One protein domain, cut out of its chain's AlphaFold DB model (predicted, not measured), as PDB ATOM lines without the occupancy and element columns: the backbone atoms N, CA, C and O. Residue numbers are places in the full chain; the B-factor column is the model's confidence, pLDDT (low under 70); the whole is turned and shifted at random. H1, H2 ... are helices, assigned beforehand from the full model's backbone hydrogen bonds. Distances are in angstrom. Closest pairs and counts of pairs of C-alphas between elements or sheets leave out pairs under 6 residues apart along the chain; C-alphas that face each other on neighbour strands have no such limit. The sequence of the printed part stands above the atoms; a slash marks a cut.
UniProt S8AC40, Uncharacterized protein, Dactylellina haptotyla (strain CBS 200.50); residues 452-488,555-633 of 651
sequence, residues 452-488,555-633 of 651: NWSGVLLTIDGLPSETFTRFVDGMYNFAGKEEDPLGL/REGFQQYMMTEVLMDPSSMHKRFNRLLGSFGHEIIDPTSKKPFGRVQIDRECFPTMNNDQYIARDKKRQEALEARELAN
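This is residues 452 to 488 and 555 to 633 of the 651 residues of an uncharacterized protein of Dactylellina haptotyla (strain CBS 200.50) (UniProt S8AC40). The longest helix, H4, makes an arm whose residues 620 to 633 stick out from a small body, and that body holds three helices, H1, H2 and H3, set at steep tilts with their centres in a triangle, together with long stretches of loop. H1 and H2 meet across each other, H3 follows H2 round a tight turn, and the long loop of residues 585 to 611 leads from the end of H3 to the arm. The printed part has 116 residues with four named helices, in the order H1, H2, H3, H4, and no named strand; the class is all helix. The whole is only just loose, close to compact, with a radius of gyration of the C-alphas of 16.3 A, and it spans 51 by 35 by 22 A.

H4, residues 612 to 633, is 32.0 A from first to last C-alpha; C-alpha 612 is at (44.237, 6.088, 81.769) and C-alpha 633 at (57.024, 16.474, 109.174). H3, residues 570 to 584, is 20.2 A long. H2, residues 555 to 566, is 16.6 A long. H1, residues 466 to 479, is 20.1 A long and begins with C-alpha 466 at (30.965, -11.550, 95.036).

H4 is apart from H1, H2 and H3. H1 and H2 touch, with 8 pairs of C-alphas within 8 A; their closest C-alphas, those of Val 472 and Gln 559, are 6.2 A apart. They run opposite ways at a steep tilt of 65 degrees. H2 and H3 are close but not clearly touching, the closest C-alphas being those of Val 566 and Met 573, 5.7 A apart. These two run opposite ways at a steep tilt of 56 degrees. H1 and H3 are near each other, with 7 pairs of C-alphas within 10 A. In H1, H2 and H4 every O i to N i+4 pair is within hydrogen-bond range; in H3, 10 of 11 are.

The two C-alphas farthest apart, those of Lys 595 and Leu 631, are 52.2 A apart. Without residues 620 to 633, which stand free, the body spans 40 by 30 by 20 A. Residues 489 to 554 are not printed, and C-alphas 488 and 555 are 8.0 A apart across this cut, which falls in the link from H1 to H2. The link from H2 to H3 is tight, and the link from H3 to H4, 27 residues, is long. The mean pLDDT of the printed part is 81.2; 22 residues are under 70, among them residues 452 to 455, 482 to 486 and 609 to 616.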
ATOM      1  N   ASN A 452      29.843 -19.360  87.602       65.25
ATOM      2  CA  ASN A 452      30.052 -18.613  86.367       65.25
ATOM      3  C   ASN A 452      31.100 -17.513  86.593       65.25
ATOM      4  O   ASN A 452      30.884 -16.594  87.384       65.25
ATOM      5  N   TRP A 453      32.214 -17.615  85.870       65.44
ATOM      6  CA  TRP A 453      33.338 -16.681  85.935       65.44
ATOM      7  C   TRP A 453      33.320 -15.613  84.832       65.44
ATOM      8  O   TRP A 453      34.150 -14.710  84.871       65.44
ATOM      9  N   SER A 454      32.304 -15.601  83.952       64.25
ATOM     10  CA  SER A 454      31.976 -14.459  83.073       64.25
ATOM     11  C   SER A 454      31.391 -13.258  83.855       64.25
ATOM     12  O   SER A 454      30.621 -12.451  83.326       64.25
ATOM     13  N   GLY A 455      31.664 -13.200  85.160       66.94
ATOM     14  CA  GLY A 455      31.238 -12.160  86.080       66.94
ATOM     15  C   GLY A 455      32.295 -11.070  86.173       66.94
ATOM     16  O   GLY A 455      33.490 -11.353  86.238       66.94
ATOM     17  N   VAL A 456      31.849  -9.818  86.222       75.38
ATOM     18  CA  VAL A 456      32.730  -8.674  86.461       75.38
ATOM     19  C   VAL A 456      33.359  -8.809  87.858       75.38
ATOM     20  O   VAL A 456      32.642  -8.973  88.845       75.38
ATOM     21  N   LEU A 457      34.693  -8.767  87.953       81.19
ATOM     22  CA  LEU A 457      35.429  -8.937  89.212       81.19
ATOM     23  C   LEU A 457      35.342  -7.691  90.101       81.19
ATOM     24  O   LEU A 457      35.094  -7.816  91.295       81.19
ATOM     25  N   LEU A 458      35.524  -6.497  89.536       80.31
ATOM     26  CA  LEU A 458      35.394  -5.233  90.267       80.31
ATOM     27  C   LEU A 458      34.276  -4.392  89.651       80.31
ATOM     28  O   LEU A 458      34.229  -4.255  88.430       80.31
ATOM     29  N   THR A 459      33.383  -3.835  90.472       76.56
ATOM     30  CA  THR A 459      32.271  -2.993  90.001       76.56
ATOM     31  C   THR A 459      32.785  -1.760  89.250       76.56
ATOM     32  O   THR A 459      33.968  -1.423  89.299       76.56
ATOM     33  N   ILE A 460      31.880  -1.049  88.572       69.75
ATOM     34  CA  ILE A 460      32.198   0.207  87.870       69.75
ATOM     35  C   ILE A 460      32.821   1.237  88.837       69.75
ATOM     36  O   ILE A 460      33.693   2.009  88.446       69.75
ATOM     37  N   ASP A 461      32.436   1.186  90.112       70.94
ATOM     38  CA  ASP A 461      32.924   2.022  91.216       70.94
ATOM     39  C   ASP A 461      34.263   1.534  91.818       70.94
ATOM     40  O   ASP A 461      34.768   2.118  92.775       70.94
ATOM     41  N   GLY A 462      34.836   0.448  91.286       69.00
ATOM     42  CA  GLY A 462      36.085  -0.163  91.751       69.00
ATOM     43  C   GLY A 462      35.955  -1.065  92.985       69.00
ATOM     44  O   GLY A 462      36.977  -1.468  93.539       69.00
ATOM     45  N   LEU A 463      34.734  -1.390  93.422       78.69
ATOM     46  CA  LEU A 463      34.472  -2.239  94.594       78.69
ATOM     47  C   LEU A 463      34.583  -3.736  94.244       78.69
ATOM     48  O   LEU A 463      34.330  -4.108  93.097       78.69
ATOM     49  N   PRO A 464      34.914  -4.628  95.196       82.88
ATOM     50  CA  PRO A 464      35.016  -6.059  94.921       82.88
ATOM     51  C   PRO A 464      33.630  -6.681  94.707       82.88
ATOM     52  O   PRO A 464      32.708  -6.444  95.490       82.88
ATOM     53  N   SER A 465      33.466  -7.491  93.659       87.06
ATOM     54  CA  SER A 465      32.246  -8.277  93.449       87.06
ATOM     55  C   SER A 465      32.273  -9.592  94.235       87.06
ATOM     56  O   SER A 465      33.339 -10.092  94.591       87.06
ATOM     57  N   GLU A 466      31.100 -10.209  94.434       86.50
ATOM     58  CA  GLU A 466      30.965 -11.550  95.036       86.50
ATOM     59  C   GLU A 466      31.901 -12.576  94.362       86.50
ATOM     60  O   GLU A 466      32.525 -13.399  95.030       86.50
ATOM     61  N   THR A 467      32.041 -12.485  93.034       85.69
ATOM     62  CA  THR A 467      32.925 -13.323  92.217       85.69
ATOM     63  C   THR A 467      34.395 -13.102  92.586       85.69
ATOM     64  O   THR A 467      35.119 -14.068  92.816       85.69
ATOM     65  N   PHE A 468      34.843 -11.848  92.706       90.38
ATOM     66  CA  PHE A 468      36.216 -11.539  93.111       90.38
ATOM     67  C   PHE A 468      36.516 -11.972  94.548       90.38
ATOM     68  O   PHE A 468      37.525 -12.638  94.771       90.38
ATOM     69  N   THR A 469      35.631 -11.668  95.502       90.25
ATOM     70  CA  THR A 469      35.782 -12.087  96.904       90.25
ATOM     71  C   THR A 469      35.939 -13.605  97.003       90.25
ATOM     72  O   THR A 469      36.907 -14.084  97.587       90.25
ATOM     73  N   ARG A 470      35.066 -14.376  96.338       90.06
ATOM     74  CA  ARG A 470      35.134 -15.849  96.316       90.06
ATOM     75  C   ARG A 470      36.395 -16.389  95.644       90.06
ATOM     76  O   ARG A 470      36.925 -17.399  96.100       90.06
ATOM     77  N   PHE A 471      36.894 -15.737  94.590       90.94
ATOM     78  CA  PHE A 471      38.169 -16.097  93.962       90.94
ATOM     79  C   PHE A 471      39.356 -15.890  94.909       90.94
ATOM     80  O   PHE A 471      40.148 -16.812  95.106       90.94
ATOM     81  N   VAL A 472      39.454 -14.719  95.539       92.88
ATOM     82  CA  VAL A 472      40.570 -14.403  96.440       92.88
ATOM     83  C   VAL A 472      40.504 -15.224  97.734       92.88
ATOM     84  O   VAL A 472      41.542 -15.699  98.191       92.88
ATOM     85  N   ASP A 473      39.311 -15.506  98.265       91.75
ATOM     86  CA  ASP A 473      39.135 -16.436  99.389       91.75
ATOM     87  C   ASP A 473      39.485 -17.879  99.016       91.75
ATOM     88  O   ASP A 473      40.114 -18.578  99.807       91.75
ATOM     89  N   GLY A 474      39.149 -18.327  97.801       91.88
ATOM     90  CA  GLY A 474      39.584 -19.630  97.294       91.88
ATOM     91  C   GLY A 474      41.109 -19.737  97.211       91.88
ATOM     92  O   GLY A 474      41.683 -20.753  97.598       91.88
ATOM     93  N   MET A 475      41.787 -18.673  96.768       93.31
ATOM     94  CA  MET A 475      43.254 -18.599  96.748       93.31
ATOM     95  C   MET A 475      43.879 -18.550  98.147       93.31
ATOM     96  O   MET A 475      44.929 -19.150  98.372       93.31
ATOM     97  N   TYR A 476      43.242 -17.849  99.085       91.50
ATOM     98  CA  TYR A 476      43.647 -17.811 100.488       91.50
ATOM     99  C   TYR A 476      43.542 -19.211 101.114       91.50
ATOM    100  O   TYR A 476      44.520 -19.719 101.658       91.50
ATOM    101  N   ASN A 477      42.400 -19.879 100.916       90.94
ATOM    102  CA  ASN A 477      42.127 -21.251 101.356       90.94
ATOM    103  C   ASN A 477      42.997 -22.322 100.655       90.94
ATOM    104  O   ASN A 477      43.093 -23.456 101.124       90.94
ATOM    105  N   PHE A 478      43.612 -21.987  99.517       90.94
ATOM    106  CA  PHE A 478      44.611 -22.817  98.834       90.94
ATOM    107  C   PHE A 478      46.008 -22.670  99.462       90.94
ATOM    108  O   PHE A 478      46.759 -23.641  99.537       90.94
ATOM    109  N   ALA A 479      46.366 -21.477  99.948       86.19
ATOM    110  CA  ALA A 479      47.650 -21.231 100.604       86.19
ATOM    111  C   ALA A 479      47.675 -21.690 102.072       86.19
ATOM    112  O   ALA A 479      48.705 -22.157 102.565       86.19
ATOM    113  N   GLY A 480      46.552 -21.579 102.778       80.12
ATOM    114  CA  GLY A 480      46.384 -22.053 104.147       80.12
ATOM    115  C   GLY A 480      44.985 -22.578 104.391       80.12
ATOM    116  O   GLY A 480      44.076 -22.302 103.620       80.12
ATOM    117  N   LYS A 481      44.821 -23.398 105.431       70.44
ATOM    118  CA  LYS A 481      43.562 -24.113 105.647       70.44
ATOM    119  C   LYS A 481      42.409 -23.133 105.842       70.44
ATOM    120  O   LYS A 481      42.538 -22.126 106.536       70.44
ATOM    121  N   GLU A 482      41.270 -23.483 105.253       62.44
ATOM    122  CA  GLU A 482      39.995 -22.862 105.587       62.44
ATOM    123  C   GLU A 482      39.803 -22.936 107.119       62.44
ATOM    124  O   GLU A 482      40.032 -23.990 107.711       62.44
ATOM    125  N   GLU A 483      39.441 -21.804 107.735       57.69
ATOM    126  CA  GLU A 483      39.273 -21.598 109.193       57.69
ATOM    127  C   GLU A 483      40.535 -21.360 110.063       57.69
ATOM    128  O   GLU A 483      40.414 -21.396 111.285       57.69
ATOM    129  N   ASP A 484      41.719 -21.028 109.524       64.62
ATOM    130  CA  ASP A 484      42.828 -20.542 110.382       64.62
ATOM    131  C   ASP A 484      42.549 -19.118 110.942       64.62
ATOM    132  O   ASP A 484      42.483 -18.166 110.155       64.62
ATOM    133  N   PRO A 485      42.405 -18.927 112.275       61.91
ATOM    134  CA  PRO A 485      42.086 -17.631 112.881       61.91
ATOM    135  C   PRO A 485      43.304 -16.705 113.044       61.91
ATOM    136  O   PRO A 485      43.135 -15.533 113.375       61.91
ATOM    137  N   LEU A 486      44.525 -17.214 112.855       68.56
ATOM    138  CA  LEU A 486      45.766 -16.429 112.833       68.56
ATOM    139  C   LEU A 486      46.149 -16.025 111.400       68.56
ATOM    140  O   LEU A 486      46.920 -15.084 111.202       68.56
ATOM    141  N   GLY A 487      45.573 -16.715 110.415       82.12
ATOM    142  CA  GLY A 487      45.712 -16.445 108.993       82.12
ATOM    143  C   GLY A 487      46.946 -17.077 108.355       82.12
ATOM    144  O   GLY A 487      47.530 -18.029 108.869       82.12
ATOM    145  N   LEU A 488      47.335 -16.577 107.183       84.25
ATOM    146  CA  LEU A 488      48.432 -17.152 106.409       84.25
ATOM    147  C   LEU A 488      49.786 -16.867 107.057       84.25
ATOM    148  O   LEU A 488      50.216 -15.721 107.180       84.25
ATOM    149  N   ARG A 555      42.640 -12.721 106.043       86.25
ATOM    150  CA  ARG A 555      41.830 -12.913 104.829       86.25
ATOM    151  C   ARG A 555      41.425 -11.577 104.218       86.25
ATOM    152  O   ARG A 555      41.614 -11.347 103.028       86.25
ATOM    153  N   GLU A 556      40.938 -10.675 105.051       83.62
ATOM    154  CA  GLU A 556      40.447  -9.359 104.672       83.62
ATOM    155  C   GLU A 556      41.606  -8.460 104.206       83.62
ATOM    156  O   GLU A 556      41.498  -7.797 103.174       83.62
ATOM    157  N   GLY A 557      42.753  -8.493 104.896       82.31
ATOM    158  CA  GLY A 557      43.967  -7.792 104.464       82.31
ATOM    159  C   GLY A 557      44.499  -8.303 103.119       82.31
ATOM    160  O   GLY A 557      44.902  -7.504 102.269       82.31
ATOM    161  N   PHE A 558      44.444  -9.617 102.882       87.19
ATOM    162  CA  PHE A 558      44.785 -10.214 101.593       87.19
ATOM    163  C   PHE A 558      43.807  -9.790 100.485       87.19
ATOM    164  O   PHE A 558      44.254  -9.371  99.417       87.19
ATOM    165  N   GLN A 559      42.491  -9.802 100.738       88.00
ATOM    166  CA  GLN A 559      41.487  -9.293  99.791       88.00
ATOM    167  C   GLN A 559      41.762  -7.837  99.378       88.00
ATOM    168  O   GLN A 559      41.778  -7.534  98.184       88.00
ATOM    169  N   GLN A 560      42.031  -6.946 100.341       81.94
ATOM    170  CA  GLN A 560      42.300  -5.525 100.076       81.94
ATOM    171  C   GLN A 560      43.599  -5.302  99.282       81.94
ATOM    172  O   GLN A 560      43.632  -4.474  98.364       81.94
ATOM    173  N   TYR A 561      44.652  -6.076  99.568       86.00
ATOM    174  CA  TYR A 561      45.884  -6.056  98.776       86.00
ATOM    175  C   TYR A 561      45.641  -6.513  97.334       86.00
ATOM    176  O   TYR A 561      46.017  -5.820  96.390       86.00
ATOM    177  N   MET A 562      44.968  -7.650  97.148       90.44
ATOM    178  CA  MET A 562      44.713  -8.224  95.825       90.44
ATOM    179  C   MET A 562      43.796  -7.331  94.983       90.44
ATOM    180  O   MET A 562      44.014  -7.184  93.781       90.44
ATOM    181  N   MET A 563      42.813  -6.681  95.615       87.38
ATOM    182  CA  MET A 563      41.983  -5.659  94.977       87.38
ATOM    183  C   MET A 563      42.836  -4.460  94.559       87.38
ATOM    184  O   MET A 563      42.708  -3.978  93.437       87.38
ATOM    185  N   THR A 564      43.748  -4.005  95.425       83.75
ATOM    186  CA  THR A 564      44.653  -2.895  95.101       83.75
ATOM    187  C   THR A 564      45.586  -3.242  93.943       83.75
ATOM    188  O   THR A 564      45.700  -2.441  93.026       83.75
ATOM    189  N   GLU A 565      46.199  -4.427  93.910       87.31
ATOM    190  CA  GLU A 565      47.044  -4.851  92.782       87.31
ATOM    191  C   GLU A 565      46.258  -4.893  91.457       87.31
ATOM    192  O   GLU A 565      46.758  -4.422  90.434       87.31
ATOM    193  N   VAL A 566      45.003  -5.365  91.464       88.94
ATOM    194  CA  VAL A 566      44.113  -5.317  90.284       88.94
ATOM    195  C   VAL A 566      43.734  -3.880  89.900       88.94
ATOM    196  O   VAL A 566      43.613  -3.581  88.714       88.94
ATOM    197  N   LEU A 567      43.584  -2.977  90.871       83.81
ATOM    198  CA  LEU A 567      43.346  -1.543  90.655       83.81
ATOM    199  C   LEU A 567      44.619  -0.740  90.319       83.81
ATOM    200  O   LEU A 567      44.511   0.463  90.088       83.81
ATOM    201  N   MET A 568      45.797  -1.375  90.272       82.50
ATOM    202  CA  MET A 568      47.061  -0.759  89.848       82.50
ATOM    203  C   MET A 568      47.537  -1.302  88.490       82.50
ATOM    204  O   MET A 568      47.882  -0.513  87.618       82.50
ATOM    205  N   ASP A 569      47.507  -2.622  88.267       86.69
ATOM    206  CA  ASP A 569      47.764  -3.225  86.949       86.69
ATOM    207  C   ASP A 569      46.801  -4.400  86.667       86.69
ATOM    208  O   ASP A 569      47.155  -5.577  86.827       86.69
ATOM    209  N   PRO A 570      45.573  -4.115  86.191       87.50
ATOM    210  CA  PRO A 570      44.592  -5.151  85.873       87.50
ATOM    211  C   PRO A 570      45.052  -6.065  84.731       87.50
ATOM    212  O   PRO A 570      44.598  -7.202  84.633       87.50
ATOM    213  N   SER A 571      45.957  -5.601  83.864       88.06
ATOM    214  CA  SER A 571      46.406  -6.340  82.680       88.06
ATOM    215  C   SER A 571      47.532  -7.333  82.997       88.06
ATOM    216  O   SER A 571      47.602  -8.390  82.365       88.06
ATOM    217  N   SER A 572      48.377  -7.060  83.993       90.56
ATOM    218  CA  SER A 572      49.267  -8.071  84.577       90.56
ATOM    219  C   SER A 572      48.515  -9.003  85.518       90.56
ATOM    220  O   SER A 572      48.721 -10.213  85.441       90.56
ATOM    221  N   MET A 573      47.610  -8.495  86.363       91.88
ATOM    222  CA  MET A 573      46.843  -9.352  87.279       91.88
ATOM    223  C   MET A 573      45.934 -10.343  86.536       91.88
ATOM    224  O   MET A 573      45.884 -11.510  86.917       91.88
ATOM    225  N   HIS A 574      45.342  -9.950  85.401       91.50
ATOM    226  CA  HIS A 574      44.644 -10.859  84.476       91.50
ATOM    227  C   HIS A 574      45.519 -12.036  84.019       91.50
ATOM    228  O   HIS A 574      45.121 -13.197  84.137       91.50
ATOM    229  N   LYS A 575      46.751 -11.758  83.571       93.19
ATOM    230  CA  LYS A 575      47.719 -12.791  83.156       93.19
ATOM    231  C   LYS A 575      48.137 -13.690  84.323       93.19
ATOM    232  O   LYS A 575      48.274 -14.898  84.137       93.19
ATOM    233  N   ARG A 576      48.330 -13.119  85.517       95.12
ATOM    234  CA  ARG A 576      48.716 -13.839  86.744       95.12
ATOM    235  C   ARG A 576      47.616 -14.790  87.205       95.12
ATOM    236  O   ARG A 576      47.894 -15.967  87.411       95.12
ATOM    237  N   PHE A 577      46.370 -14.321  87.294       93.62
ATOM    238  CA  PHE A 577      45.227 -15.139  87.712       93.62
ATOM    239  C   PHE A 577      44.940 -16.267  86.716       93.62
ATOM    240  O   PHE A 577      44.767 -17.408  87.134       93.62
ATOM    241  N   ASN A 578      44.991 -16.001  85.406       92.69
ATOM    242  CA  ASN A 578      44.802 -17.052  84.402       92.69
ATOM    243  C   ASN A 578      45.955 -18.068  84.360       92.69
ATOM    244  O   ASN A 578      45.706 -19.252  84.135       92.69
ATOM    245  N   ARG A 579      47.203 -17.661  84.640       94.56
ATOM    246  CA  ARG A 579      48.311 -18.615  84.824       94.56
ATOM    247  C   ARG A 579      48.118 -19.459  86.089       94.56
ATOM    248  O   ARG A 579      48.331 -20.669  86.044       94.56
ATOM    249  N   LEU A 580      47.690 -18.840  87.192       94.12
ATOM    250  CA  LEU A 580      47.403 -19.531  88.449       94.12
ATOM    251  C   LEU A 580      46.282 -20.566  88.267       94.12
ATOM    252  O   LEU A 580      46.470 -21.718  88.640       94.12
ATOM    253  N   LEU A 581      45.162 -20.194  87.640       91.69
ATOM    254  CA  LEU A 581      44.043 -21.102  87.354       91.69
ATOM    255  C   LEU A 581      44.424 -22.212  86.365       91.69
ATOM    256  O   LEU A 581      44.097 -23.375  86.597       91.69
ATOM    257  N   GLY A 582      45.178 -21.891  85.309       91.62
ATOM    258  CA  GLY A 582      45.653 -22.877  84.331       91.62
ATOM    259  C   GLY A 582      46.534 -23.981  84.933       91.62
ATOM    260  O   GLY A 582      46.486 -25.118  84.458       91.62
ATOM    261  N   SER A 583      47.289 -23.662  85.990       94.12
ATOM    262  CA  SER A 583      48.160 -24.601  86.712       94.12
ATOM    263  C   SER A 583      47.477 -25.250  87.927       94.12
ATOM    264  O   SER A 583      47.441 -26.473  88.035       94.12
ATOM    265  N   PHE A 584      46.903 -24.440  88.821       93.31
ATOM    266  CA  PHE A 584      46.459 -24.819  90.172       93.31
ATOM    267  C   PHE A 584      44.944 -24.677  90.388       93.31
ATOM    268  O   PHE A 584      44.454 -24.986  91.466       93.31
ATOM    269  N   GLY A 585      44.156 -24.256  89.391       89.94
ATOM    270  CA  GLY A 585      42.705 -24.044  89.550       89.94
ATOM    271  C   GLY A 585      41.912 -25.295  89.956       89.94
ATOM    272  O   GLY A 585      40.788 -25.191  90.435       89.94
ATOM    273  N   HIS A 586      42.498 -26.485  89.810       91.38
ATOM    274  CA  HIS A 586      41.946 -27.746  90.308       91.38
ATOM    275  C   HIS A 586      42.205 -28.004  91.811       91.38
ATOM    276  O   HIS A 586      41.488 -28.798  92.413       91.38
ATOM    277  N   GLU A 587      43.194 -27.329  92.405       92.06
ATOM    278  CA  GLU A 587      43.542 -27.356  93.837       92.06
ATOM    279  C   GLU A 587      42.887 -26.193  94.603       92.06
ATOM    280  O   GLU A 587      42.559 -26.324  95.779       92.06
ATOM    281  N   ILE A 588      42.667 -25.056  93.934       91.56
ATOM    282  CA  ILE A 588      41.901 -23.922  94.464       91.56
ATOM    283  C   ILE A 588      40.420 -24.330  94.541       91.56
ATOM    284  O   ILE A 588      39.845 -24.751  93.534       91.56
ATOM    285  N   ILE A 589      39.793 -24.182  95.714       90.62
ATOM    286  CA  ILE A 589      38.387 -24.545  95.984       90.62
ATOM    287  C   ILE A 589      37.554 -23.288  96.262       90.62
ATOM    288  O   ILE A 589      37.939 -22.458  97.081       90.62
ATOM    289  N   ASP A 590      36.403 -23.138  95.599       89.06
ATOM    290  CA  ASP A 590      35.472 -22.022  95.832       89.06
ATOM    291  C   ASP A 590      34.775 -22.208  97.189       89.06
ATOM    292  O   ASP A 590      34.040 -23.190  97.354       89.06
ATOM    293  N   PRO A 591      34.943 -21.284  98.155       85.75
ATOM    294  CA  PRO A 591      34.408 -21.446  99.506       85.75
ATOM    295  C   PRO A 591      32.876 -21.543  99.533       85.75
ATOM    296  O   PRO A 591      32.324 -22.144 100.454       85.75
ATOM    297  N   THR A 592      32.178 -20.995  98.529       86.38
ATOM    298  CA  THR A 592      30.708 -20.979  98.476       86.38
ATOM    299  C   THR A 592      30.114 -22.226  97.825       86.38
ATOM    300  O   THR A 592      29.104 -22.731  98.309       86.38
ATOM    301  N   SER A 593      30.690 -22.740  96.729       85.56
ATOM    302  CA  SER A 593      30.183 -23.967  96.080       85.56
ATOM    303  C   SER A 593      30.876 -25.254  96.528       85.56
ATOM    304  O   SER A 593      30.383 -26.334  96.202       85.56
ATOM    305  N   LYS A 594      32.006 -25.148  97.243       88.06
ATOM    306  CA  LYS A 594      32.907 -26.250  97.632       88.06
ATOM    307  C   LYS A 594      33.368 -27.119  96.447       88.06
ATOM    308  O   LYS A 594      33.748 -28.274  96.623       88.06
ATOM    309  N   LYS A 595      33.355 -26.556  95.233       87.50
ATOM    310  CA  LYS A 595      33.918 -27.148  94.010       87.50
ATOM    311  C   LYS A 595      35.291 -26.533  93.702       87.50
ATOM    312  O   LYS A 595      35.502 -25.364  94.027       87.50
ATOM    313  N   PRO A 596      36.201 -27.261  93.032       87.69
ATOM    314  CA  PRO A 596      37.392 -26.651  92.452       87.69
ATOM    315  C   PRO A 596      37.020 -25.632  91.365       87.69
ATOM    316  O   PRO A 596      35.991 -25.775  90.699       87.69
ATOM    317  N   PHE A 597      37.877 -24.634  91.143       83.69
ATOM    318  CA  PHE A 597      37.697 -23.658  90.058       83.69
ATOM    319  C   PHE A 597      37.906 -24.292  88.671       83.69
ATOM    320  O   PHE A 597      37.328 -23.840  87.685       83.69
ATOM    321  N   GLY A 598      38.710 -25.355  88.589       79.88
ATOM    322  CA  GLY A 598      39.056 -26.044  87.348       79.88
ATOM    323  C   GLY A 598      39.926 -25.196  86.415       79.88
ATOM    324  O   GLY A 598      40.587 -24.249  86.834       79.88
ATOM    325  N   ARG A 599      39.926 -25.535  85.119       77.44
ATOM    326  CA  ARG A 599      40.645 -24.791  84.064       77.44
ATOM    327  C   ARG A 599      39.806 -23.651  83.481       77.44
ATOM    328  O   ARG A 599      39.674 -23.518  82.267       77.44
ATOM    329  N   VAL A 600      39.214 -22.848  84.356       77.94
ATOM    330  CA  VAL A 600      38.530 -21.613  83.968       77.94
ATOM    331  C   VAL A 600      39.556 -20.592  83.475       77.94
ATOM    332  O   VAL A 600      40.614 -20.427  84.079       77.94
ATOM    333  N   GLN A 601      39.213 -19.882  82.402       83.56
ATOM    334  CA  GLN A 601      39.840 -18.609  82.060       83.56
ATOM    335  C   GLN A 601      38.890 -17.484  82.468       83.56
ATOM    336  O   GLN A 601      37.685 -17.575  82.247       83.56
ATOM    337  N   ILE A 602      39.437 -16.440  83.081       86.31
ATOM    338  CA  ILE A 602      38.738 -15.187  83.351       86.31
ATOM    339  C   ILE A 602      38.972 -14.267  82.149       86.31
ATOM    340  O   ILE A 602      40.124 -14.020  81.769       86.31
ATOM    341  N   ASP A 603      37.905 -13.741  81.558       85.44
ATOM    342  CA  ASP A 603      37.999 -12.822  80.422       85.44
ATOM    343  C   ASP A 603      38.596 -11.469  80.830       85.44
ATOM    344  O   ASP A 603      38.466 -11.021  81.972       85.44
ATOM    345  N   ARG A 604      39.254 -10.770  79.890       83.19
ATOM    346  CA  ARG A 604      39.843  -9.450  80.196       83.19
ATOM    347  C   ARG A 604      38.772  -8.408  80.531       83.19
ATOM    348  O   ARG A 604      39.067  -7.473  81.273       83.19
ATOM    349  N   GLU A 605      37.551  -8.585  80.031       82.75
ATOM    350  CA  GLU A 605      36.387  -7.731  80.312       82.75
ATOM    351  C   GLU A 605      35.904  -7.831  81.769       82.75
ATOM    352  O   GLU A 605      35.280  -6.902  82.274       82.75
ATOM    353  N   CYS A 606      36.242  -8.910  82.484       81.25
ATOM    354  CA  CYS A 606      35.933  -9.038  83.907       81.25
ATOM    355  C   CYS A 606      36.802  -8.121  84.790       81.25
ATOM    356  O   CYS A 606      36.470  -7.896  85.952       81.25
ATOM    357  N   PHE A 607      37.911  -7.599  84.261       81.62
ATOM    358  CA  PHE A 607      38.811  -6.662  84.934       81.62
ATOM    359  C   PHE A 607      38.513  -5.234  84.466       81.62
ATOM    360  O   PHE A 607      38.220  -5.047  83.283       81.62
ATOM    361  N   PRO A 608      38.662  -4.203  85.318       73.00
ATOM    362  CA  PRO A 608      38.344  -2.835  84.931       73.00
ATOM    363  C   PRO A 608      39.090  -2.408  83.658       73.00
ATOM    364  O   PRO A 608      40.309  -2.583  83.502       73.00
ATOM    365  N   THR A 609      38.331  -1.835  82.726       68.25
ATOM    366  CA  THR A 609      38.859  -1.116  81.566       68.25
ATOM    367  C   THR A 609      39.293   0.259  82.052       68.25
ATOM    368  O   THR A 609      38.515   1.209  82.023       68.25
ATOM    369  N   MET A 610      40.519   0.352  82.576       59.34
ATOM    370  CA  MET A 610      41.087   1.624  83.024       59.34
ATOM    371  C   MET A 610      41.039   2.649  81.893       59.34
ATOM    372  O   MET A 610      41.726   2.488  80.884       59.34
ATOM    373  N   ASN A 611      40.289   3.733  82.095       57.00
ATOM    374  CA  ASN A 611      40.593   4.961  81.385       57.00
ATOM    375  C   ASN A 611      41.828   5.585  82.051       57.00
ATOM    376  O   ASN A 611      41.829   5.807  83.265       57.00
ATOM    377  N   ASN A 612      42.882   5.820  81.267       54.44
ATOM    378  CA  ASN A 612      44.237   6.088  81.769       54.44
ATOM    379  C   ASN A 612      44.287   7.301  82.724       54.44
ATOM    380  O   ASN A 612      45.009   7.307  83.721       54.44
ATOM    381  N   ASP A 613      43.428   8.288  82.468       61.59
ATOM    382  CA  ASP A 613      43.292   9.526  83.241       61.59
ATOM    383  C   ASP A 613      42.951   9.287  84.723       61.59
ATOM    384  O   ASP A 613      43.411  10.031  85.589       61.59
ATOM    385  N   GLN A 614      42.176   8.243  85.047       59.31
ATOM    386  CA  GLN A 614      41.825   7.926  86.439       59.31
ATOM    387  C   GLN A 614      43.004   7.331  87.213       59.31
ATOM    388  O   GLN A 614      43.154   7.615  88.403       59.31
ATOM    389  N   TYR A 615      43.863   6.553  86.545       58.91
ATOM    390  CA  TYR A 615      45.113   6.077  87.134       58.91
ATOM    391  C   TYR A 615      46.036   7.270  87.422       58.91
ATOM    392  O   TYR A 615      46.486   7.444  88.554       58.91
ATOM    393  N   ILE A 616      46.225   8.154  86.434       64.06
ATOM    394  CA  ILE A 616      47.037   9.375  86.568       64.06
ATOM    395  C   ILE A 616      46.512  10.263  87.708       64.06
ATOM    396  O   ILE A 616      47.297  10.732  88.528       64.06
ATOM    397  N   ALA A 617      45.194  10.455  87.819       70.25
ATOM    398  CA  ALA A 617      44.589  11.221  88.907       70.25
ATOM    399  C   ALA A 617      44.788  10.567  90.290       70.25
ATOM    400  O   ALA A 617      45.026  11.274  91.271       70.25
ATOM    401  N   ARG A 618      44.721   9.230  90.382       66.25
ATOM    402  CA  ARG A 618      44.943   8.481  91.631       66.25
ATOM    403  C   ARG A 618      46.399   8.549  92.086       66.25
ATOM    404  O   ARG A 618      46.638   8.860  93.253       66.25
ATOM    405  N   ASP A 619      47.354   8.300  91.193       68.25
ATOM    406  CA  ASP A 619      48.781   8.368  91.529       68.25
ATOM    407  C   ASP A 619      49.227   9.812  91.797       68.25
ATOM    408  O   ASP A 619      49.942  10.042  92.768       68.25
ATOM    409  N   LYS A 620      48.710  10.812  91.063       77.25
ATOM    410  CA  LYS A 620      48.929  12.235  91.383       77.25
ATOM    411  C   LYS A 620      48.428  12.581  92.788       77.25
ATOM    412  O   LYS A 620      49.182  13.147  93.571       77.25
ATOM    413  N   LYS A 621      47.207  12.167  93.152       78.81
ATOM    414  CA  LYS A 621      46.658  12.373  94.504       78.81
ATOM    415  C   LYS A 621      47.462  11.639  95.588       78.81
ATOM    416  O   LYS A 621      47.562  12.123  96.712       78.81
ATOM    417  N   ARG A 622      48.045  10.478  95.272       69.56
ATOM    418  CA  ARG A 622      48.947   9.750  96.179       69.56
ATOM    419  C   ARG A 622      50.281  10.479  96.354       69.56
ATOM    420  O   ARG A 622      50.764  10.561  97.478       69.56
ATOM    421  N   GLN A 623      50.839  11.024  95.275       76.31
ATOM    422  CA  GLN A 623      52.058  11.830  95.293       76.31
ATOM    423  C   GLN A 623      51.858  13.097  96.138       76.31
ATOM    424  O   GLN A 623      52.628  13.336  97.060       76.31
ATOM    425  N   GLU A 624      50.761  13.828  95.910       82.38
ATOM    426  CA  GLU A 624      50.357  15.005  96.699       82.38
ATOM    427  C   GLU A 624      50.184  14.675  98.192       82.38
ATOM    428  O   GLU A 624      50.590  15.452  99.053       82.38
ATOM    429  N   ALA A 625      49.620  13.507  98.525       71.81
ATOM    430  CA  ALA A 625      49.463  13.069  99.912       71.81
ATOM    431  C   ALA A 625      50.795  12.686 100.590       71.81
ATOM    432  O   ALA A 625      50.932  12.854 101.803       71.81
ATOM    433  N   LEU A 626      51.777  12.182  99.832       73.75
ATOM    434  CA  LEU A 626      53.132  11.923 100.332       73.75
ATOM    435  C   LEU A 626      53.901  13.233 100.537       73.75
ATOM    436  O   LEU A 626      54.437  13.453 101.618       73.75
ATOM    437  N   GLU A 627      53.868  14.135  99.555       85.38
ATOM    438  CA  GLU A 627      54.490  15.463  99.624       85.38
ATOM    439  C   GLU A 627      53.922  16.288 100.793       85.38
ATOM    440  O   GLU A 627      54.673  16.852 101.588       85.38
ATOM    441  N   ALA A 628      52.600  16.265 101.000       80.50
ATOM    442  CA  ALA A 628      51.966  16.885 102.163       80.50
ATOM    443  C   ALA A 628      52.417  16.268 103.506       80.50
ATOM    444  O   ALA A 628      52.544  16.993 104.494       80.50
ATOM    445  N   ARG A 629      52.692  14.953 103.561       79.50
ATOM    446  CA  ARG A 629      53.207  14.259 104.762       79.50
ATOM    447  C   ARG A 629      54.671  14.625 105.041       79.50
ATOM    448  O   ARG A 629      55.040  14.779 106.204       79.50
ATOM    449  N   GLU A 630      55.488  14.816 104.005       83.50
ATOM    450  CA  GLU A 630      56.872  15.297 104.135       83.50
ATOM    451  C   GLU A 630      56.929  16.768 104.575       83.50
ATOM    452  O   GLU A 630      57.631  17.093 105.533       83.50
ATOM    453  N   LEU A 631      56.130  17.645 103.957       82.56
ATOM    454  CA  LEU A 631      55.999  19.051 104.359       82.56
ATOM    455  C   LEU A 631      55.504  19.190 105.808       82.56
ATOM    456  O   LEU A 631      56.045  19.998 106.563       82.56
ATOM    457  N   ALA A 632      54.529  18.373 106.223       79.69
ATOM    458  CA  ALA A 632      54.038  18.354 107.600       79.69
ATOM    459  C   ALA A 632      55.120  17.929 108.609       79.69
ATOM    460  O   ALA A 632      55.262  18.578 109.643       79.69
ATOM    461  N   ASN A 633      55.915  16.893 108.309       73.94
ATOM    462  CA  ASN A 633      57.024  16.474 109.174       73.94
ATOM    463  C   ASN A 633      58.118  17.551 109.275       73.94
ATOM    464  O   ASN A 633      58.545  17.887 110.380       73.94
TER     465      ASN A 633